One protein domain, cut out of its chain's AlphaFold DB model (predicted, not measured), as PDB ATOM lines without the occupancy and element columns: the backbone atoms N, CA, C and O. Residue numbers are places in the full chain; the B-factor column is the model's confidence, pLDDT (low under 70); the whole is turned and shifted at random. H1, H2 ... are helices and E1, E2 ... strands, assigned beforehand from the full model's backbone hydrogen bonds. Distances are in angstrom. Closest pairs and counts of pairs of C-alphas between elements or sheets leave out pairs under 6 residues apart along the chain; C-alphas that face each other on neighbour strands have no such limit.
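What this domain is: This is residues 151 to 286 of the 289 residues of an uncharacterized protein of Shewanella halifaxensis (strain HAW-EB4) (UniProt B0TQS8). Three helices, H1, H3 and H7, make a small bundle, their centres forming a triangle; from it H4 and H5 form an arm that leads away along the longest axis, folding back at H5. H2 packs on H3, the short hairpin E1 and E2 lies on the side of the bundle away from H7, and H6 lies on the way back from the arm to H7. The printed part has 136 residues, with named elements in the order H1 E1 E2 H2 H3 H4 H5 H6 H7; the sheet, E1 - E2, is antiparallel, and the class is mostly helix. The whole is only just loose, close to compact, with a radius of gyration of the C-alphas of 17.4 A, and spans 56 by 33 by 22 A.

How they stand to each other: Start at H1, residues 151 to 167; it touches H7, residues 273 to 284, closest at the C-alphas of Ala 159 and Leu 282, 5.2 A, at a steep tilt of 40 degrees, opposite ways. H3, residues 205 to 218, is the hub, touching five helices; with H1 and H7 it forms a bundle, a group of helices packed together. Its closest C-alphas to H7 are Leu 210 and Leu 279, 6.6 A, at a shallow tilt of 19 degrees, the same way. Next look at the hairpin of E1, residues 171 to 173, and E2, residues 191 to 193, where N 172 and O 192 are 2.8 A apart, within hydrogen-bond range. H2, residues 195 to 200, forms a helical hairpin with H3, closest at the C-alphas of Ile 195 and Ala 215, 5.6 A. H4, residues 220 to 239, touches H5, residues 249 to 258, closest at the C-alphas of Ser 231 and Gly 258, 5.8 A. H6, residues 264 to 269, touches H3, with the C-alphas of Asn 205 and Met 267 closest, 6.5 A. In each of the seven helices every O i to N i+4 pair is within hydrogen-bond range.

Where its parts are: Find C-alpha 151 at (-7.876, -2.184, -55.414); from there H1 runs 24.0 A. E1 measures 6.8 A, E2 6.4 A, H2 8.4 A and H3 20.3 A. H4 begins at (13.548, -0.629, -44.929) and runs 28.5 A; H5 measures 14.4 A and H6 8.9 A. H7 runs 15.9 A to C-alpha 284 at (4.011, -2.721, -58.601).

The domain as a whole: The two C-alphas farthest apart, of His 178 and Asn 248, are 58.2 A apart. The printed part has no cut, and the link from E1 to E2 is long. Residues 151 to 153, 174 to 179, 234 to 243 and 256 to 269 have pLDDT under 70.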
ATOM      1  N   PRO A 151      -8.400  -1.158 -54.519       63.03
ATOM      2  CA  PRO A 151      -7.876  -2.184 -55.414       63.03
ATOM      3  C   PRO A 151      -6.377  -2.439 -55.244       63.03
ATOM      4  O   PRO A 151      -5.947  -3.583 -55.370       63.03
ATOM      5  N   LYS A 152      -5.558  -1.402 -55.027       67.94
ATOM      6  CA  LYS A 152      -4.096  -1.557 -54.971       67.94
ATOM      7  C   LYS A 152      -3.630  -2.043 -53.611       67.94
ATOM      8  O   LYS A 152      -2.772  -2.915 -53.576       67.94
ATOM      9  N   GLN A 153      -4.241  -1.580 -52.525       69.12
ATOM     10  CA  GLN A 153      -3.978  -2.141 -51.202       69.12
ATOM     11  C   GLN A 153      -4.433  -3.597 -51.106       69.12
ATOM     12  O   GLN A 153      -3.682  -4.425 -50.606       69.12
ATOM     13  N   VAL A 154      -5.587  -3.960 -51.680       77.56
ATOM     14  CA  VAL A 154      -5.999  -5.373 -51.763       77.56
ATOM     15  C   VAL A 154      -5.023  -6.182 -52.620       77.56
ATOM     16  O   VAL A 154      -4.653  -7.292 -52.242       77.56
ATOM     17  N   LYS A 155      -4.550  -5.644 -53.753       83.94
ATOM     18  CA  LYS A 155      -3.512  -6.298 -54.573       83.94
ATOM     19  C   LYS A 155      -2.187  -6.440 -53.828       83.94
ATOM     20  O   LYS A 155      -1.562  -7.490 -53.937       83.94
ATOM     21  N   PHE A 156      -1.785  -5.426 -53.068       85.62
ATOM     22  CA  PHE A 156      -0.581  -5.441 -52.249       85.62
ATOM     23  C   PHE A 156      -0.703  -6.454 -51.113       85.62
ATOM     24  O   PHE A 156       0.156  -7.316 -50.983       85.62
ATOM     25  N   LEU A 157      -1.805  -6.436 -50.363       86.56
ATOM     26  CA  LEU A 157      -2.099  -7.416 -49.323       86.56
ATOM     27  C   LEU A 157      -2.104  -8.839 -49.890       86.56
ATOM     28  O   LEU A 157      -1.535  -9.739 -49.283       86.56
ATOM     29  N   ASN A 158      -2.694  -9.057 -51.066       88.81
ATOM     30  CA  ASN A 158      -2.647 -10.361 -51.726       88.81
ATOM     31  C   ASN A 158      -1.217 -10.751 -52.127       88.81
ATOM     32  O   ASN A 158      -0.834 -11.896 -51.926       88.81
ATOM     33  N   ALA A 159      -0.404  -9.815 -52.626       89.56
ATOM     34  CA  ALA A 159       1.005 -10.074 -52.925       89.56
ATOM     35  C   ALA A 159       1.820 -10.395 -51.659       89.56
ATOM     36  O   ALA A 159       2.649 -11.303 -51.673       89.56
ATOM     37  N   VAL A 160       1.552  -9.703 -50.548       90.12
ATOM     38  CA  VAL A 160       2.157  -9.975 -49.238       90.12
ATOM     39  C   VAL A 160       1.749 -11.354 -48.732       90.12
ATOM     40  O   VAL A 160       2.613 -12.125 -48.324       90.12
ATOM     41  N   LYS A 161       0.462 -11.708 -48.813       91.12
ATOM     42  CA  LYS A 161      -0.026 -13.047 -48.457       91.12
ATOM     43  C   LYS A 161       0.636 -14.123 -49.305       91.12
ATOM     44  O   LYS A 161       1.141 -15.080 -48.737       91.12
ATOM     45  N   ASP A 162       0.690 -13.959 -50.623       90.69
ATOM     46  CA  ASP A 162       1.328 -14.931 -51.516       90.69
ATOM     47  C   ASP A 162       2.817 -15.095 -51.195       90.69
ATOM     48  O   ASP A 162       3.325 -16.215 -51.148       90.69
ATOM     49  N   CYS A 163       3.510 -13.992 -50.896       89.94
ATOM     50  CA  CYS A 163       4.902 -14.018 -50.463       89.94
ATOM     51  C   CYS A 163       5.069 -14.761 -49.126       89.94
ATOM     52  O   CYS A 163       5.933 -15.625 -48.997       89.94
ATOM     53  N   LEU A 164       4.211 -14.493 -48.141       90.19
ATOM     54  CA  LEU A 164       4.243 -15.152 -46.833       90.19
ATOM     55  C   LEU A 164       3.835 -16.629 -46.887       90.19
ATOM     56  O   LEU A 164       4.417 -17.433 -46.165       90.19
ATOM     57  N   ILE A 165       2.882 -17.000 -47.747       89.38
ATOM     58  CA  ILE A 165       2.510 -18.396 -48.024       89.38
ATOM     59  C   ILE A 165       3.694 -19.127 -48.655       89.38
ATOM     60  O   ILE A 165       3.979 -20.260 -48.282       89.38
ATOM     61  N   TYR A 166       4.391 -18.479 -49.593       88.88
ATOM     62  CA  TYR A 166       5.568 -19.051 -50.237       88.88
ATOM     63  C   TYR A 166       6.731 -19.241 -49.250       88.88
ATOM     64  O   TYR A 166       7.354 -20.301 -49.220       88.88
ATOM     65  N   LEU A 167       7.032 -18.222 -48.439       87.44
ATOM     66  CA  LEU A 167       8.148 -18.250 -47.487       87.44
ATOM     67  C   LEU A 167       7.861 -19.122 -46.253       87.44
ATOM     68  O   LEU A 167       8.803 -19.640 -45.646       87.44
ATOM     69  N   ASP A 168       6.584 -19.238 -45.878       86.81
ATOM     70  CA  ASP A 168       6.041 -19.985 -44.734       86.81
ATOM     71  C   ASP A 168       6.752 -19.689 -43.397       86.81
ATOM     72  O   ASP A 168       6.981 -20.561 -42.559       86.81
ATOM     73  N   ARG A 169       7.183 -18.435 -43.196       84.75
ATOM     74  CA  ARG A 169       7.933 -18.013 -41.999       84.75
ATOM     75  C   ARG A 169       7.935 -16.502 -41.797       84.75
ATOM     76  O   ARG A 169       7.602 -15.742 -42.695       84.75
ATOM     77  N   GLY A 170       8.423 -16.079 -40.629       80.12
ATOM     78  CA  GLY A 170       8.822 -14.689 -40.380       80.12
ATOM     79  C   GLY A 170       7.669 -13.711 -40.166       80.12
ATOM     80  O   GLY A 170       7.884 -12.511 -40.269       80.12
ATOM     81  N   TYR A 171       6.471 -14.205 -39.846       85.38
ATOM     82  CA  TYR A 171       5.322 -13.368 -39.518       85.38
ATOM     83  C   TYR A 171       4.544 -13.910 -38.319       85.38
ATOM     84  O   TYR A 171       4.570 -15.108 -38.018       85.38
ATOM     85  N   THR A 172       3.833 -13.015 -37.646       80.69
ATOM     86  CA  THR A 172       2.761 -13.340 -36.711       80.69
ATOM     87  C   THR A 172       1.512 -12.554 -37.091       80.69
ATOM     88  O   THR A 172       1.588 -11.557 -37.804       80.69
ATOM     89  N   LEU A 173       0.348 -13.041 -36.673       80.69
ATOM     90  CA  LEU A 173      -0.910 -12.330 -36.876       80.69
ATOM     91  C   LEU A 173      -1.337 -11.710 -35.550       80.69
ATOM     92  O   LEU A 173      -1.181 -12.348 -34.503       80.69
ATOM     93  N   ALA A 174      -1.873 -10.492 -35.599       66.06
ATOM     94  CA  ALA A 174      -2.336  -9.778 -34.415       66.06
ATOM     95  C   ALA A 174      -3.256 -10.674 -33.550       66.06
ATOM     96  O   ALA A 174      -4.079 -11.427 -34.091       66.06
ATOM     97  N   PRO A 175      -3.126 -10.638 -32.209       55.16
ATOM     98  CA  PRO A 175      -3.832 -11.560 -31.329       55.16
ATOM     99  C   PRO A 175      -5.342 -11.311 -31.374       55.16
ATOM    100  O   PRO A 175      -5.868 -10.409 -30.728       55.16
ATOM    101  N   HIS A 176      -6.052 -12.157 -32.118       52.47
ATOM    102  CA  HIS A 176      -7.508 -12.243 -32.105       52.47
ATOM    103  C   HIS A 176      -7.932 -13.502 -31.316       52.47
ATOM    104  O   HIS A 176      -7.260 -14.530 -31.411       52.47
ATOM    105  N   PRO A 177      -9.054 -13.496 -30.568       50.28
ATOM    106  CA  PRO A 177      -9.563 -14.662 -29.819       50.28
ATOM    107  C   PRO A 177      -9.836 -15.933 -30.649       50.28
ATOM    108  O   PRO A 177     -10.075 -17.001 -30.088       50.28
ATOM    109  N   HIS A 178      -9.772 -15.851 -31.978       56.38
ATOM    110  CA  HIS A 178      -9.827 -16.992 -32.883       56.38
ATOM    111  C   HIS A 178      -8.520 -17.051 -33.671       56.38
ATOM    112  O   HIS A 178      -8.052 -16.018 -34.146       56.38
ATOM    113  N   ARG A 179      -7.939 -18.250 -33.828       59.22
ATOM    114  CA  ARG A 179      -6.786 -18.476 -34.715       59.22
ATOM    115  C   ARG A 179      -7.174 -18.070 -36.141       59.22
ATOM    116  O   ARG A 179      -7.761 -18.877 -36.857       59.22
ATOM    117  N   LYS A 180      -6.875 -16.829 -36.532       71.19
ATOM    118  CA  LYS A 180      -6.970 -16.395 -37.925       71.19
ATOM    119  C   LYS A 180      -5.879 -17.097 -38.728       71.19
ATOM    120  O   LYS A 180      -4.760 -17.267 -38.245       71.19
ATOM    121  N   ASN A 181      -6.215 -17.524 -39.937       82.00
ATOM    122  CA  ASN A 181      -5.231 -17.914 -40.939       82.00
ATOM    123  C   ASN A 181      -4.897 -16.711 -41.836       82.00
ATOM    124  O   ASN A 181      -5.639 -15.732 -41.890       82.00
ATOM    125  N   LEU A 182      -3.784 -16.791 -42.563       84.38
ATOM    126  CA  LEU A 182      -3.324 -15.707 -43.432       84.38
ATOM    127  C   LEU A 182      -4.351 -15.344 -44.529       84.38
ATOM    128  O   LEU A 182      -4.502 -14.178 -44.885       84.38
ATOM    129  N   ASN A 183      -5.139 -16.318 -44.995       83.62
ATOM    130  CA  ASN A 183      -6.211 -16.101 -45.976       83.62
ATOM    131  C   ASN A 183      -7.372 -15.249 -45.426       83.62
ATOM    132  O   ASN A 183      -8.085 -14.618 -46.202       83.62
ATOM    133  N   GLN A 184      -7.570 -15.232 -44.106       81.00
ATOM    134  CA  GLN A 184      -8.631 -14.486 -43.418       81.00
ATOM    135  C   GLN A 184      -8.241 -13.050 -43.065       81.00
ATOM    136  O   GLN A 184      -9.110 -12.285 -42.645       81.00
ATOM    137  N   VAL A 185      -6.969 -12.685 -43.223       81.69
ATOM    138  CA  VAL A 185      -6.494 -11.316 -43.013       81.69
ATOM    139  C   VAL A 185      -7.159 -10.398 -44.037       81.69
ATOM    140  O   VAL A 185      -7.139 -10.703 -45.228       81.69
ATOM    141  N   GLN A 186      -7.771  -9.304 -43.600       77.06
ATOM    142  CA  GLN A 186      -8.374  -8.310 -44.504       77.06
ATOM    143  C   GLN A 186      -7.537  -7.042 -44.573       77.06
ATOM    144  O   GLN A 186      -7.632  -6.303 -45.547       77.06
ATOM    145  N   ASP A 187      -6.692  -6.849 -43.569       70.75
ATOM    146  CA  ASP A 187      -5.869  -5.675 -43.412       70.75
ATOM    147  C   ASP A 187      -4.416  -6.087 -43.131       70.75
ATOM    148  O   ASP A 187      -4.107  -6.966 -42.330       70.75
ATOM    149  N   ILE A 188      -3.504  -5.449 -43.843       72.94
ATOM    150  CA  ILE A 188      -2.056  -5.603 -43.728       72.94
ATOM    151  C   ILE A 188      -1.516  -5.265 -42.329       72.94
ATOM    152  O   ILE A 188      -0.526  -5.872 -41.921       72.94
ATOM    153  N   TYR A 189      -2.184  -4.392 -41.561       73.88
ATOM    154  CA  TYR A 189      -1.829  -4.094 -40.166       73.88
ATOM    155  C   TYR A 189      -2.081  -5.279 -39.223       73.88
ATOM    156  O   TYR A 189      -1.593  -5.299 -38.093       73.88
ATOM    157  N   GLU A 190      -2.824  -6.296 -39.668       73.50
ATOM    158  CA  GLU A 190      -2.998  -7.539 -38.915       73.50
ATOM    159  C   GLU A 190      -1.786  -8.477 -39.037       73.50
ATOM    160  O   GLU A 190      -1.757  -9.510 -38.363       73.50
ATOM    161  N   ILE A 191      -0.812  -8.148 -39.895       80.06
ATOM    162  CA  ILE A 191       0.401  -8.928 -40.145       80.06
ATOM    163  C   ILE A 191       1.592  -8.210 -39.513       80.06
ATOM    164  O   ILE A 191       2.012  -7.153 -39.973       80.06
ATOM    165  N   ASP A 192       2.181  -8.834 -38.501       81.00
ATOM    166  CA  ASP A 192       3.435  -8.390 -37.904       81.00
ATOM    167  C   ASP A 192       4.601  -9.204 -38.480       81.00
ATOM    168  O   ASP A 192       4.589 -10.438 -38.431       81.00
ATOM    169  N   ILE A 193       5.601  -8.527 -39.046       83.06
ATOM    170  CA  ILE A 193       6.757  -9.162 -39.689       83.06
ATOM    171  C   ILE A 193       7.941  -9.202 -38.726       83.06
ATOM    172  O   ILE A 193       8.527  -8.182 -38.370       83.06
ATOM    173  N   ASP A 194       8.384 -10.413 -38.393       83.19
ATOM    174  CA  ASP A 194       9.662 -10.629 -37.720       83.19
ATOM    175  C   ASP A 194      10.778 -10.606 -38.771       83.19
ATOM    176  O   ASP A 194      11.169 -11.636 -39.331       83.19
ATOM    177  N   ILE A 195      11.286  -9.400 -39.036       82.62
ATOM    178  CA  ILE A 195      12.334  -9.108 -40.028       82.62
ATOM    179  C   ILE A 195      13.530 -10.048 -39.855       82.62
ATOM    180  O   ILE A 195      14.066 -10.585 -40.826       82.62
ATOM    181  N   ARG A 196      13.936 -10.297 -38.606       82.56
ATOM    182  CA  ARG A 196      15.099 -11.126 -38.292       82.56
ATOM    183  C   ARG A 196      14.868 -12.579 -38.692       82.56
ATOM    184  O   ARG A 196      15.731 -13.181 -39.332       82.56
ATOM    185  N   LYS A 197      13.712 -13.148 -38.334       86.25
ATOM    186  CA  LYS A 197      13.344 -14.514 -38.743       86.25
ATOM    187  C   LYS A 197      13.150 -14.626 -40.250       86.25
ATOM    188  O   LYS A 197      13.515 -15.651 -40.822       86.25
ATOM    189  N   LEU A 198      12.591 -13.599 -40.886       85.81
ATOM    190  CA  LEU A 198      12.329 -13.585 -42.320       85.81
ATOM    191  C   LEU A 198      13.644 -13.613 -43.119       85.81
ATOM    192  O   LEU A 198      13.854 -14.504 -43.944       85.81
ATOM    193  N   ILE A 199      14.578 -12.712 -42.798       82.69
ATOM    194  CA  ILE A 199      15.880 -12.610 -43.473       82.69
ATOM    195  C   ILE A 199      16.745 -13.847 -43.190       82.69
ATOM    196  O   ILE A 199      17.223 -14.493 -44.125       82.69
ATOM    197  N   PHE A 200      16.920 -14.232 -41.921       81.81
ATOM    198  CA  PHE A 200      17.860 -15.303 -41.554       81.81
ATOM    199  C   PHE A 200      17.293 -16.720 -41.671       81.81
ATOM    200  O   PHE A 200      18.054 -17.686 -41.664       81.81
ATOM    201  N   GLY A 201      15.977 -16.873 -41.825       76.56
ATOM    202  CA  GLY A 201      15.350 -18.165 -42.110       76.56
ATOM    203  C   GLY A 201      15.500 -18.620 -43.567       76.56
ATOM    204  O   GLY A 201      15.090 -19.732 -43.900       76.56
ATOM    205  N   SER A 202      16.068 -17.778 -44.436       76.12
ATOM    206  CA  SER A 202      16.045 -17.974 -45.886       76.12
ATOM    207  C   SER A 202      17.081 -18.945 -46.432       76.12
ATOM    208  O   SER A 202      18.286 -18.769 -46.248       76.12
ATOM    209  N   LYS A 203      16.604 -19.954 -47.176       73.12
ATOM    210  CA  LYS A 203      17.436 -20.966 -47.838       73.12
ATOM    211  C   LYS A 203      17.359 -20.800 -49.354       73.12
ATOM    212  O   LYS A 203      16.306 -20.975 -49.946       73.12
ATOM    213  N   GLY A 204      18.498 -20.512 -49.982       72.62
ATOM    214  CA  GLY A 204      18.578 -20.265 -51.426       72.62
ATOM    215  C   GLY A 204      18.390 -18.793 -51.804       72.62
ATOM    216  O   GLY A 204      17.971 -17.969 -50.995       72.62
ATOM    217  N   ASN A 205      18.770 -18.445 -53.034       71.69
ATOM    218  CA  ASN A 205      18.817 -17.050 -53.482       71.69
ATOM    219  C   ASN A 205      17.422 -16.447 -53.701       71.69
ATOM    220  O   ASN A 205      17.219 -15.277 -53.386       71.69
ATOM    221  N   ALA A 206      16.457 -17.250 -54.162       73.44
ATOM    222  CA  ALA A 206      15.080 -16.810 -54.386       73.44
ATOM    223  C   ALA A 206      14.368 -16.422 -53.080       73.44
ATOM    224  O   ALA A 206      13.851 -15.315 -52.949       73.44
ATOM    225  N   ASP A 207      14.434 -17.297 -52.076       83.44
ATOM    226  CA  ASP A 207      13.912 -17.057 -50.731       83.44
ATOM    227  C   ASP A 207      14.508 -15.808 -50.087       83.44
ATOM    228  O   ASP A 207      13.788 -15.030 -49.464       83.44
ATOM    229  N   LYS A 208      15.822 -15.611 -50.245       79.81
ATOM    230  CA  LYS A 208      16.518 -14.426 -49.735       79.81
ATOM    231  C   LYS A 208      16.012 -13.154 -50.401       79.81
ATOM    232  O   LYS A 208      15.789 -12.174 -49.701       79.81
ATOM    233  N   LEU A 209      15.814 -13.176 -51.720       82.94
ATOM    234  CA  LEU A 209      15.314 -12.023 -52.459       82.94
ATOM    235  C   LEU A 209      13.891 -11.660 -52.028       82.94
ATOM    236  O   LEU A 209      13.645 -10.516 -51.666       82.94
ATOM    237  N   LEU A 210      12.979 -12.635 -51.995       85.88
ATOM    238  CA  LEU A 210      11.592 -12.413 -51.574       85.88
ATOM    239  C   LEU A 210      11.500 -11.964 -50.111       85.88
ATOM    240  O   LEU A 210      10.762 -11.031 -49.803       85.88
ATOM    241  N   SER A 211      12.294 -12.571 -49.224       87.31
ATOM    242  CA  SER A 211      12.356 -12.184 -47.809       87.31
ATOM    243  C   SER A 211      12.897 -10.773 -47.629       87.31
ATOM    244  O   SER A 211      12.348 -10.008 -46.845       87.31
ATOM    245  N   TYR A 212      13.942 -10.410 -48.375       83.31
ATOM    246  CA  TYR A 212      14.497  -9.062 -48.369       83.31
ATOM    247  C   TYR A 212      13.495  -8.034 -48.901       83.31
ATOM    248  O   TYR A 212      13.288  -7.004 -48.263       83.31
ATOM    249  N   SER A 213      12.846  -8.314 -50.033       85.00
ATOM    250  CA  SER A 213      11.839  -7.428 -50.616       85.00
ATOM    251  C   SER A 213      10.655  -7.225 -49.675       85.00
ATOM    252  O   SER A 213      10.289  -6.086 -49.408       85.00
ATOM    253  N   LEU A 214      10.112  -8.304 -49.104       88.25
ATOM    254  CA  LEU A 214       9.004  -8.224 -48.154       88.25
ATOM    255  C   LEU A 214       9.397  -7.488 -46.866       88.25
ATOM    256  O   LEU A 214       8.667  -6.606 -46.425       88.25
ATOM    257  N   ALA A 215      10.557  -7.802 -46.284       84.94
ATOM    258  CA  ALA A 215      11.057  -7.111 -45.096       84.94
ATOM    259  C   ALA A 215      11.248  -5.607 -45.352       84.94
ATOM    260  O   ALA A 215      10.867  -4.777 -44.526       84.94
ATOM    261  N   SER A 216      11.768  -5.251 -46.531       80.00
ATOM    262  CA  SER A 216      11.993  -3.858 -46.924       80.00
ATOM    263  C   SER A 216      10.689  -3.074 -47.051       80.00
ATOM    264  O   SER A 216      10.679  -1.897 -46.698       80.00
ATOM    265  N   CYS A 217       9.602  -3.723 -47.493       80.81
ATOM    266  CA  CYS A 217       8.271  -3.116 -47.555       80.81
ATOM    267  C   CYS A 217       7.703  -2.747 -46.177       80.81
ATOM    268  O   CYS A 217       6.915  -1.815 -46.093       80.81
ATOM    269  N   TYR A 218       8.080  -3.469 -45.119       78.12
ATOM    270  CA  TYR A 218       7.597  -3.210 -43.759       78.12
ATOM    271  C   TYR A 218       8.528  -2.293 -42.967       78.12
ATOM    272  O   TYR A 218       8.072  -1.456 -42.195       78.12
ATOM    273  N   ASN A 219       9.843  -2.459 -43.124       73.94
ATOM    274  CA  ASN A 219      10.832  -1.642 -42.435       73.94
ATOM    275  C   ASN A 219      12.166  -1.694 -43.187       73.94
ATOM    276  O   ASN A 219      13.014  -2.568 -42.978       73.94
ATOM    277  N   THR A 220      12.349  -0.730 -44.087       75.50
ATOM    278  CA  THR A 220      13.548  -0.629 -44.929       75.50
ATOM    279  C   THR A 220      14.821  -0.447 -44.099       75.50
ATOM    280  O   THR A 220      15.863  -1.016 -44.435       75.50
ATOM    281  N   ARG A 221      14.750   0.329 -43.009       73.06
ATOM    282  CA  ARG A 221      15.910   0.661 -42.175       73.06
ATOM    283  C   ARG A 221      16.455  -0.575 -41.467       73.06
ATOM    284  O   ARG A 221      17.616  -0.913 -41.679       73.06
ATOM    285  N   ASP A 222      15.617  -1.267 -40.700       72.75
ATOM    286  CA  ASP A 222      16.038  -2.436 -39.920       72.75
ATOM    287  C   ASP A 222      16.465  -3.584 -40.839       72.75
ATOM    288  O   ASP A 222      17.441  -4.282 -40.565       72.75
ATOM    289  N   THR A 223      15.783  -3.739 -41.979       76.44
ATOM    290  CA  THR A 223      16.157  -4.707 -43.018       76.44
ATOM    291  C   THR A 223      17.556  -4.428 -43.558       76.44
ATOM    292  O   THR A 223      18.383  -5.336 -43.645       76.44
ATOM    293  N   THR A 224      17.850  -3.169 -43.890       73.44
ATOM    294  CA  THR A 224      19.165  -2.763 -44.404       73.44
ATOM    295  C   THR A 224      20.251  -2.948 -43.349       73.44
ATOM    296  O   THR A 224      21.306  -3.507 -43.651       73.44
ATOM    297  N   GLU A 225      19.989  -2.541 -42.109       74.44
ATOM    298  CA  GLU A 225      20.932  -2.666 -40.997       74.44
ATOM    299  C   GLU A 225      21.282  -4.133 -40.709       74.44
ATOM    300  O   GLU A 225      22.461  -4.482 -40.618       74.44
ATOM    301  N   LEU A 226      20.280  -5.018 -40.654       79.69
ATOM    302  CA  LEU A 226      20.481  -6.457 -40.458       79.69
ATOM    303  C   LEU A 226      21.299  -7.090 -41.586       79.69
ATOM    304  O   LEU A 226      22.193  -7.897 -41.327       79.69
ATOM    305  N   MET A 227      21.016  -6.711 -42.831       75.19
ATOM    306  CA  MET A 227      21.719  -7.224 -44.009       75.19
ATOM    307  C   MET A 227      23.173  -6.758 -44.041       75.19
ATOM    308  O   MET A 227      24.078  -7.564 -44.254       75.19
ATOM    309  N   MET A 228      23.416  -5.477 -43.752       72.75
ATOM    310  CA  MET A 228      24.767  -4.928 -43.635       72.75
ATOM    311  C   MET A 228      25.543  -5.587 -42.494       72.75
ATOM    312  O   MET A 228      26.696  -5.970 -42.681       72.75
ATOM    313  N   SER A 229      24.912  -5.765 -41.331       75.81
ATOM    314  CA  SER A 229      25.515  -6.435 -40.176       75.81
ATOM    315  C   SER A 229      25.908  -7.881 -40.498       75.81
ATOM    316  O   SER A 229      27.007  -8.309 -40.148       75.81
ATOM    317  N   GLN A 230      25.068  -8.619 -41.232       74.19
ATOM    318  CA  GLN A 230      25.380  -9.981 -41.663       74.19
ATOM    319  C   GLN A 230      26.532 -10.027 -42.673       74.19
ATOM    320  O   GLN A 230      27.430 -10.855 -42.523       74.19
ATOM    321  N   SER A 231      26.528  -9.150 -43.681       72.38
ATOM    322  CA  SER A 231      27.641  -9.041 -44.632       72.38
ATOM    323  C   SER A 231      28.956  -8.760 -43.907       72.38
ATOM    324  O   SER A 231      29.954  -9.424 -44.168       72.38
ATOM    325  N   LEU A 232      28.949  -7.841 -42.938       72.69
ATOM    326  CA  LEU A 232      30.114  -7.533 -42.109       72.69
ATOM    327  C   LEU A 232      30.582  -8.731 -41.276       72.69
ATOM    328  O   LEU A 232      31.781  -8.991 -41.217       72.69
ATOM    329  N   ALA A 233      29.656  -9.469 -40.658       73.12
ATOM    330  CA  ALA A 233      29.982 -10.667 -39.889       73.12
ATOM    331  C   ALA A 233      30.624 -11.752 -40.771       73.12
ATOM    332  O   ALA A 233      31.660 -12.300 -40.405       73.12
ATOM    333  N   ALA A 234      30.070 -12.003 -41.962       69.06
ATOM    334  CA  ALA A 234      30.610 -12.980 -42.908       69.06
ATOM    335  C   ALA A 234      32.015 -12.598 -43.407       69.06
ATOM    336  O   ALA A 234      32.897 -13.451 -43.498       69.06
ATOM    337  N   ILE A 235      32.244 -11.310 -43.687       68.50
ATOM    338  CA  ILE A 235      33.567 -10.787 -44.057       68.50
ATOM    339  C   ILE A 235      34.552 -10.970 -42.896       68.50
ATOM    340  O   ILE A 235      35.655 -11.475 -43.107       68.50
ATOM    341  N   GLY A 236      34.143 -10.609 -41.675       66.12
ATOM    342  CA  GLY A 236      34.959 -10.740 -40.466       66.12
ATOM    343  C   GLY A 236      35.383 -12.181 -40.178       66.12
ATOM    344  O   GLY A 236      36.545 -12.418 -39.858       66.12
ATOM    345  N   GLU A 237      34.481 -13.147 -40.362       66.94
ATOM    346  CA  GLU A 237      34.798 -14.577 -40.254       66.94
ATOM    347  C   GLU A 237      35.749 -15.050 -41.366       66.94
ATOM    348  O   GLU A 237      36.676 -15.810 -41.098       66.94
ATOM    349  N   SER A 238      35.554 -14.587 -42.606       63.69
ATOM    350  CA  SER A 238      36.342 -15.035 -43.766       63.69
ATOM    351  C   SER A 238      37.776 -14.503 -43.807       63.69
ATOM    352  O   SER A 238      38.653 -15.148 -44.378       63.69
ATOM    353  N   LEU A 239      38.018 -13.329 -43.219       62.31
ATOM    354  CA  LEU A 239      39.308 -12.650 -43.294       62.31
ATOM    355  C   LEU A 239      40.138 -12.756 -42.002       62.31
ATOM    356  O   LEU A 239      41.227 -12.192 -41.946       62.31
ATOM    357  N   GLU A 240      39.623 -13.418 -40.956       62.44
ATOM    358  CA  GLU A 240      40.224 -13.479 -39.606       62.44
ATOM    359  C   GLU A 240      40.591 -12.097 -39.010       62.44
ATOM    360  O   GLU A 240      41.359 -11.986 -38.048       62.44
ATOM    361  N   PHE A 241      40.042 -11.007 -39.554       62.62
ATOM    362  CA  PHE A 241      40.354  -9.658 -39.102       62.62
ATOM    363  C   PHE A 241      39.570  -9.325 -37.834       62.62
ATOM    364  O   PHE A 241      38.345  -9.244 -37.827       62.62
ATOM    365  N   THR A 242      40.290  -9.008 -36.758       61.44
ATOM    366  CA  THR A 242      39.712  -8.370 -35.562       61.44
ATOM    367  C   THR A 242      39.490  -6.867 -35.748       61.44
ATOM    368  O   THR A 242      38.828  -6.231 -34.926       61.44
ATOM    369  N   LYS A 243      40.040  -6.275 -36.822       67.62
ATOM    370  CA  LYS A 243      39.944  -4.846 -37.137       67.62
ATOM    371  C   LYS A 243      40.086  -4.615 -38.645       67.62
ATOM    372  O   LYS A 243      40.983  -5.186 -39.249       67.62
ATOM    373  N   ILE A 244      39.230  -3.762 -39.209       70.56
ATOM    374  CA  ILE A 244      39.266  -3.349 -40.622       70.56
ATOM    375  C   ILE A 244      39.965  -1.988 -40.719       70.56
ATOM    376  O   ILE A 244      39.525  -1.017 -40.097       70.56
ATOM    377  N   ASP A 245      41.043  -1.899 -41.495       77.12
ATOM    378  CA  ASP A 245      41.753  -0.663 -41.811       77.12
ATOM    379  C   ASP A 245      41.157   0.005 -43.056       77.12
ATOM    380  O   ASP A 245      41.466  -0.314 -44.205       77.12
ATOM    381  N   LEU A 246      40.329   1.023 -42.823       78.19
ATOM    382  CA  LEU A 246      39.735   1.819 -43.895       78.19
ATOM    383  C   LEU A 246      40.754   2.660 -44.673       78.19
ATOM    384  O   LEU A 246      40.380   3.240 -45.689       78.19
ATOM    385  N   SER A 247      42.020   2.750 -44.258       80.19
ATOM    386  CA  SER A 247      43.088   3.385 -45.040       80.19
ATOM    387  C   SER A 247      43.692   2.437 -46.089       80.19
ATOM    388  O   SER A 247      44.154   2.899 -47.142       80.19
ATOM    389  N   ASN A 248      43.545   1.123 -45.904       79.00
ATOM    390  CA  ASN A 248      43.986   0.093 -46.835       79.00
ATOM    391  C   ASN A 248      43.000  -0.069 -48.011       79.00
ATOM    392  O   ASN A 248      41.810  -0.332 -47.848       79.00
ATOM    393  N   LYS A 249      43.499   0.078 -49.247       82.94
ATOM    394  CA  LYS A 249      42.681  -0.033 -50.469       82.94
ATOM    395  C   LYS A 249      42.113  -1.440 -50.681       82.94
ATOM    396  O   LYS A 249      41.009  -1.547 -51.207       82.94
ATOM    397  N   TYR A 250      42.856  -2.478 -50.307       80.19
ATOM    398  CA  TYR A 250      42.425  -3.867 -50.446       80.19
ATOM    399  C   TYR A 250      41.288  -4.178 -49.470       80.19
ATOM    400  O   TYR A 250      40.229  -4.620 -49.894       80.19
ATOM    401  N   GLU A 251      41.442  -3.821 -48.194       76.12
ATOM    402  CA  GLU A 251      40.397  -4.038 -47.183       76.12
ATOM    403  C   GLU A 251      39.132  -3.221 -47.468       76.12
ATOM    404  O   GLU A 251      38.028  -3.735 -47.319       76.12
ATOM    405  N   ARG A 252      39.256  -1.985 -47.980       77.06
ATOM    406  CA  ARG A 252      38.093  -1.230 -48.483       77.06
ATOM    407  C   ARG A 252      37.387  -1.934 -49.642       77.06
ATOM    408  O   ARG A 252      36.166  -1.856 -49.740       77.06
ATOM    409  N   TYR A 253      38.144  -2.554 -50.548       74.94
ATOM    410  CA  TYR A 253      37.577  -3.269 -51.689       74.94
ATOM    411  C   TYR A 253      36.859  -4.545 -51.245       74.94
ATOM    412  O   TYR A 253      35.738  -4.764 -51.688       74.94
ATOM    413  N   GLU A 254      37.453  -5.322 -50.340       70.69
ATOM    414  CA  GLU A 254      36.843  -6.529 -49.764       70.69
ATOM    415  C   GLU A 254      35.599  -6.204 -48.929       70.69
ATOM    416  O   GLU A 254      34.562  -6.857 -49.034       70.69
ATOM    417  N   LEU A 255      35.650  -5.115 -48.160       71.75
ATOM    418  CA  LEU A 255      34.487  -4.591 -47.459       71.75
ATOM    419  C   LEU A 255      33.367  -4.233 -48.451       71.75
ATOM    420  O   LEU A 255      32.226  -4.668 -48.304       71.75
ATOM    421  N   ALA A 256      33.695  -3.477 -49.502       67.44
ATOM    422  CA  ALA A 256      32.739  -3.088 -50.536       67.44
ATOM    423  C   ALA A 256      32.227  -4.278 -51.368       67.44
ATOM    424  O   ALA A 256      31.093  -4.235 -51.843       67.44
ATOM    425  N   SER A 257      33.031  -5.326 -51.564       63.09
ATOM    426  CA  SER A 257      32.644  -6.530 -52.302       63.09
ATOM    427  C   SER A 257      31.694  -7.406 -51.488       63.09
ATOM    428  O   SER A 257      30.723  -7.898 -52.052       63.09
ATOM    429  N   GLY A 258      31.863  -7.512 -50.168       59.03
ATOM    430  CA  GLY A 258      30.896  -8.201 -49.307       59.03
ATOM    431  C   GLY A 258      29.577  -7.435 -49.103       59.03
ATOM    432  O   GLY A 258      28.553  -8.036 -48.774       59.03
ATOM    433  N   PHE A 259      29.566  -6.124 -49.379       57.91
ATOM    434  CA  PHE A 259      28.338  -5.333 -49.542       57.91
ATOM    435  C   PHE A 259      27.733  -5.412 -50.948       57.91
ATOM    436  O   PHE A 259      26.596  -4.973 -51.138       57.91
ATOM    437  N   ARG A 260      28.426  -6.011 -51.928       53.09
ATOM    438  CA  ARG A 260      27.769  -6.479 -53.152       53.09
ATOM    439  C   ARG A 260      26.981  -7.727 -52.790       53.09
ATOM    440  O   ARG A 260      27.359  -8.848 -53.118       53.09
ATOM    441  N   TYR A 261      25.829  -7.521 -52.162       54.41
ATOM    442  CA  TYR A 261      24.721  -8.422 -52.426       54.41
ATOM    443  C   TYR A 261      24.664  -8.595 -53.956       54.41
ATOM    444  O   TYR A 261      24.814  -7.577 -54.649       54.41
ATOM    445  N   PRO A 262      24.569  -9.827 -54.500       53.12
ATOM    446  CA  PRO A 262      24.430 -10.019 -55.942       53.12
ATOM    447  C   PRO A 262      23.406  -9.003 -56.423       53.12
ATOM    448  O   PRO A 262      22.358  -8.867 -55.785       53.12
ATOM    449  N   GLN A 263      23.790  -8.187 -57.412       56.94
ATOM    450  CA  GLN A 263      23.014  -7.008 -57.794       56.94
ATOM    451  C   GLN A 263      21.559  -7.447 -57.905       56.94
ATOM    452  O   GLN A 263      21.312  -8.524 -58.433       56.94
ATOM    453  N   PHE A 264      20.605  -6.690 -57.365       61.34
ATOM    454  CA  PHE A 264      19.197  -7.108 -57.301       61.34
ATOM    455  C   PHE A 264      18.708  -7.758 -58.617       61.34
ATOM    456  O   PHE A 264      18.028  -8.779 -58.597       61.34
ATOM    457  N   GLY A 265      19.177  -7.249 -59.767       58.72
ATOM    458  CA  GLY A 265      18.999  -7.861 -61.088       58.72
ATOM    459  C   GLY A 265      19.530  -9.299 -61.250       58.72
ATOM    460  O   GLY A 265      18.800 -10.144 -61.757       58.72
ATOM    461  N   ASP A 266      20.744  -9.613 -60.792       61.88
ATOM    462  CA  ASP A 266      21.322 -10.968 -60.803       61.88
ATOM    463  C   ASP A 266      20.494 -11.951 -59.968       61.88
ATOM    464  O   ASP A 266      20.292 -13.098 -60.372       61.88
ATOM    465  N   MET A 267      19.973 -11.507 -58.820       63.97
ATOM    466  CA  MET A 267      19.080 -12.331 -58.000       63.97
ATOM    467  C   MET A 267      17.739 -12.566 -58.704       63.97
ATOM    468  O   MET A 267      17.234 -13.688 -58.696       63.97
ATOM    469  N   CYS A 268      17.197 -11.542 -59.372       67.00
ATOM    470  CA  CYS A 268      15.967 -11.644 -60.157       67.00
ATOM    471  C   CYS A 268      16.088 -12.620 -61.342       67.00
ATOM    472  O   CYS A 268      15.100 -13.259 -61.708       67.00
ATOM    473  N   MET A 269      17.278 -12.774 -61.939       69.81
ATOM    474  CA  MET A 269      17.488 -13.732 -63.036       69.81
ATOM    475  C   MET A 269      17.337 -15.191 -62.596       69.81
ATOM    476  O   MET A 269      16.981 -16.037 -63.415       69.81
ATOM    477  N   GLN A 270      17.594 -15.486 -61.320       72.00
ATOM    478  CA  GLN A 270      17.537 -16.842 -60.765       72.00
ATOM    479  C   GLN A 270      16.144 -17.237 -60.264       72.00
ATOM    480  O   GLN A 270      15.966 -18.362 -59.800       72.00
ATOM    481  N   LEU A 271      15.170 -16.329 -60.351       80.38
ATOM    482  CA  LEU A 271      13.792 -16.595 -59.965       80.38
ATOM    483  C   LEU A 271      13.045 -17.396 -61.041       80.38
ATOM    484  O   LEU A 271      13.192 -17.136 -62.242       80.38
ATOM    485  N   ASP A 272      12.191 -18.318 -60.610       84.88
ATOM    486  CA  ASP A 272      11.177 -18.931 -61.468       84.88
ATOM    487  C   ASP A 272      10.023 -17.953 -61.770       84.88
ATOM    488  O   ASP A 272       9.957 -16.840 -61.239       84.88
ATOM    489  N   ASP A 273       9.122 -18.341 -62.674       86.88
ATOM    490  CA  ASP A 273       8.039 -17.463 -63.131       86.88
ATOM    491  C   ASP A 273       7.053 -17.100 -62.010       86.88
ATOM    492  O   ASP A 273       6.548 -15.977 -61.976       86.88
ATOM    493  N   MET A 274       6.819 -18.010 -61.062       86.62
ATOM    494  CA  MET A 274       5.936 -17.765 -59.921       86.62
ATOM    495  C   MET A 274       6.564 -16.750 -58.961       86.62
ATOM    496  O   MET A 274       5.912 -15.801 -58.536       86.62
ATOM    497  N   GLN A 275       7.846 -16.911 -58.646       84.19
ATOM    498  CA  GLN A 275       8.589 -16.002 -57.779       84.19
ATOM    499  C   GLN A 275       8.723 -14.612 -58.409       84.19
ATOM    500  O   GLN A 275       8.580 -13.603 -57.716       84.19
ATOM    501  N   LYS A 276       8.955 -14.543 -59.728       85.88
ATOM    502  CA  LYS A 276       8.959 -13.282 -60.483       85.88
ATOM    503  C   LYS A 276       7.606 -12.593 -60.425       85.88
ATOM    504  O   LYS A 276       7.571 -11.383 -60.234       85.88
ATOM    505  N   ASP A 277       6.516 -13.341 -60.576       88.81
ATOM    506  CA  ASP A 277       5.164 -12.795 -60.484       88.81
ATOM    507  C   ASP A 277       4.871 -12.231 -59.086       88.81
ATOM    508  O   ASP A 277       4.434 -11.085 -58.974       88.81
ATOM    509  N   ILE A 278       5.189 -12.977 -58.021       88.31
ATOM    510  CA  ILE A 278       5.021 -12.508 -56.635       88.31
ATOM    511  C   ILE A 278       5.831 -11.229 -56.405       88.31
ATOM    512  O   ILE A 278       5.281 -10.228 -55.948       88.31
ATOM    513  N   LEU A 279       7.120 -11.233 -56.763       86.25
ATOM    514  CA  LEU A 279       7.994 -10.073 -56.596       86.25
ATOM    515  C   LEU A 279       7.491  -8.870 -57.402       86.25
ATOM    516  O   LEU A 279       7.443  -7.755 -56.887       86.25
ATOM    517  N   LYS A 280       7.074  -9.087 -58.650       85.75
ATOM    518  CA  LYS A 280       6.522  -8.042 -59.510       85.75
ATOM    519  C   LYS A 280       5.259  -7.439 -58.901       85.75
ATOM    520  O   LYS A 280       5.178  -6.222 -58.784       85.75
ATOM    521  N   ARG A 281       4.305  -8.266 -58.457       85.12
ATOM    522  CA  ARG A 281       3.072  -7.791 -57.813       85.12
ATOM    523  C   ARG A 281       3.358  -7.058 -56.505       85.12
ATOM    524  O   ARG A 281       2.688  -6.067 -56.229       85.12
ATOM    525  N   LEU A 282       4.348  -7.501 -55.734       86.06
ATOM    526  CA  LEU A 282       4.777  -6.808 -54.522       86.06
ATOM    527  C   LEU A 282       5.299  -5.401 -54.854       86.06
ATOM    528  O   LEU A 282       4.848  -4.432 -54.255       86.06
ATOM    529  N   LEU A 283       6.185  -5.277 -55.849       82.12
ATOM    530  CA  LEU A 283       6.800  -4.005 -56.245       82.12
ATOM    531  C   LEU A 283       5.819  -3.047 -56.938       82.12
ATOM    532  O   LEU A 283       5.815  -1.858 -56.642       82.12
ATOM    533  N   GLU A 284       4.972  -3.543 -57.843       80.00
ATOM    534  CA  GLU A 284       4.011  -2.721 -58.601       80.00
ATOM    535  C   GLU A 284       2.891  -2.138 -57.730       80.00
ATOM    536  O   GLU A 284       2.290  -1.122 -58.090       80.00
ATOM    537  N   ASN A 285       2.589  -2.794 -56.607       79.25
ATOM    538  CA  ASN A 285       1.543  -2.373 -55.678       79.25
ATOM    539  C   ASN A 285       2.112  -1.828 -54.357       79.25
ATOM    540  O   ASN A 285       1.337  -1.504 -53.460       79.25
ATOM    541  N   TYR A 286       3.437  -1.708 -54.222       75.50
ATOM    542  CA  TYR A 286       4.055  -1.050 -53.076       75.50
ATOM    543  C   TYR A 286       3.850   0.464 -53.174       75.50
ATOM    544  O   TYR A 286       4.165   1.075 -54.193       75.50
TER     545      TYR A 286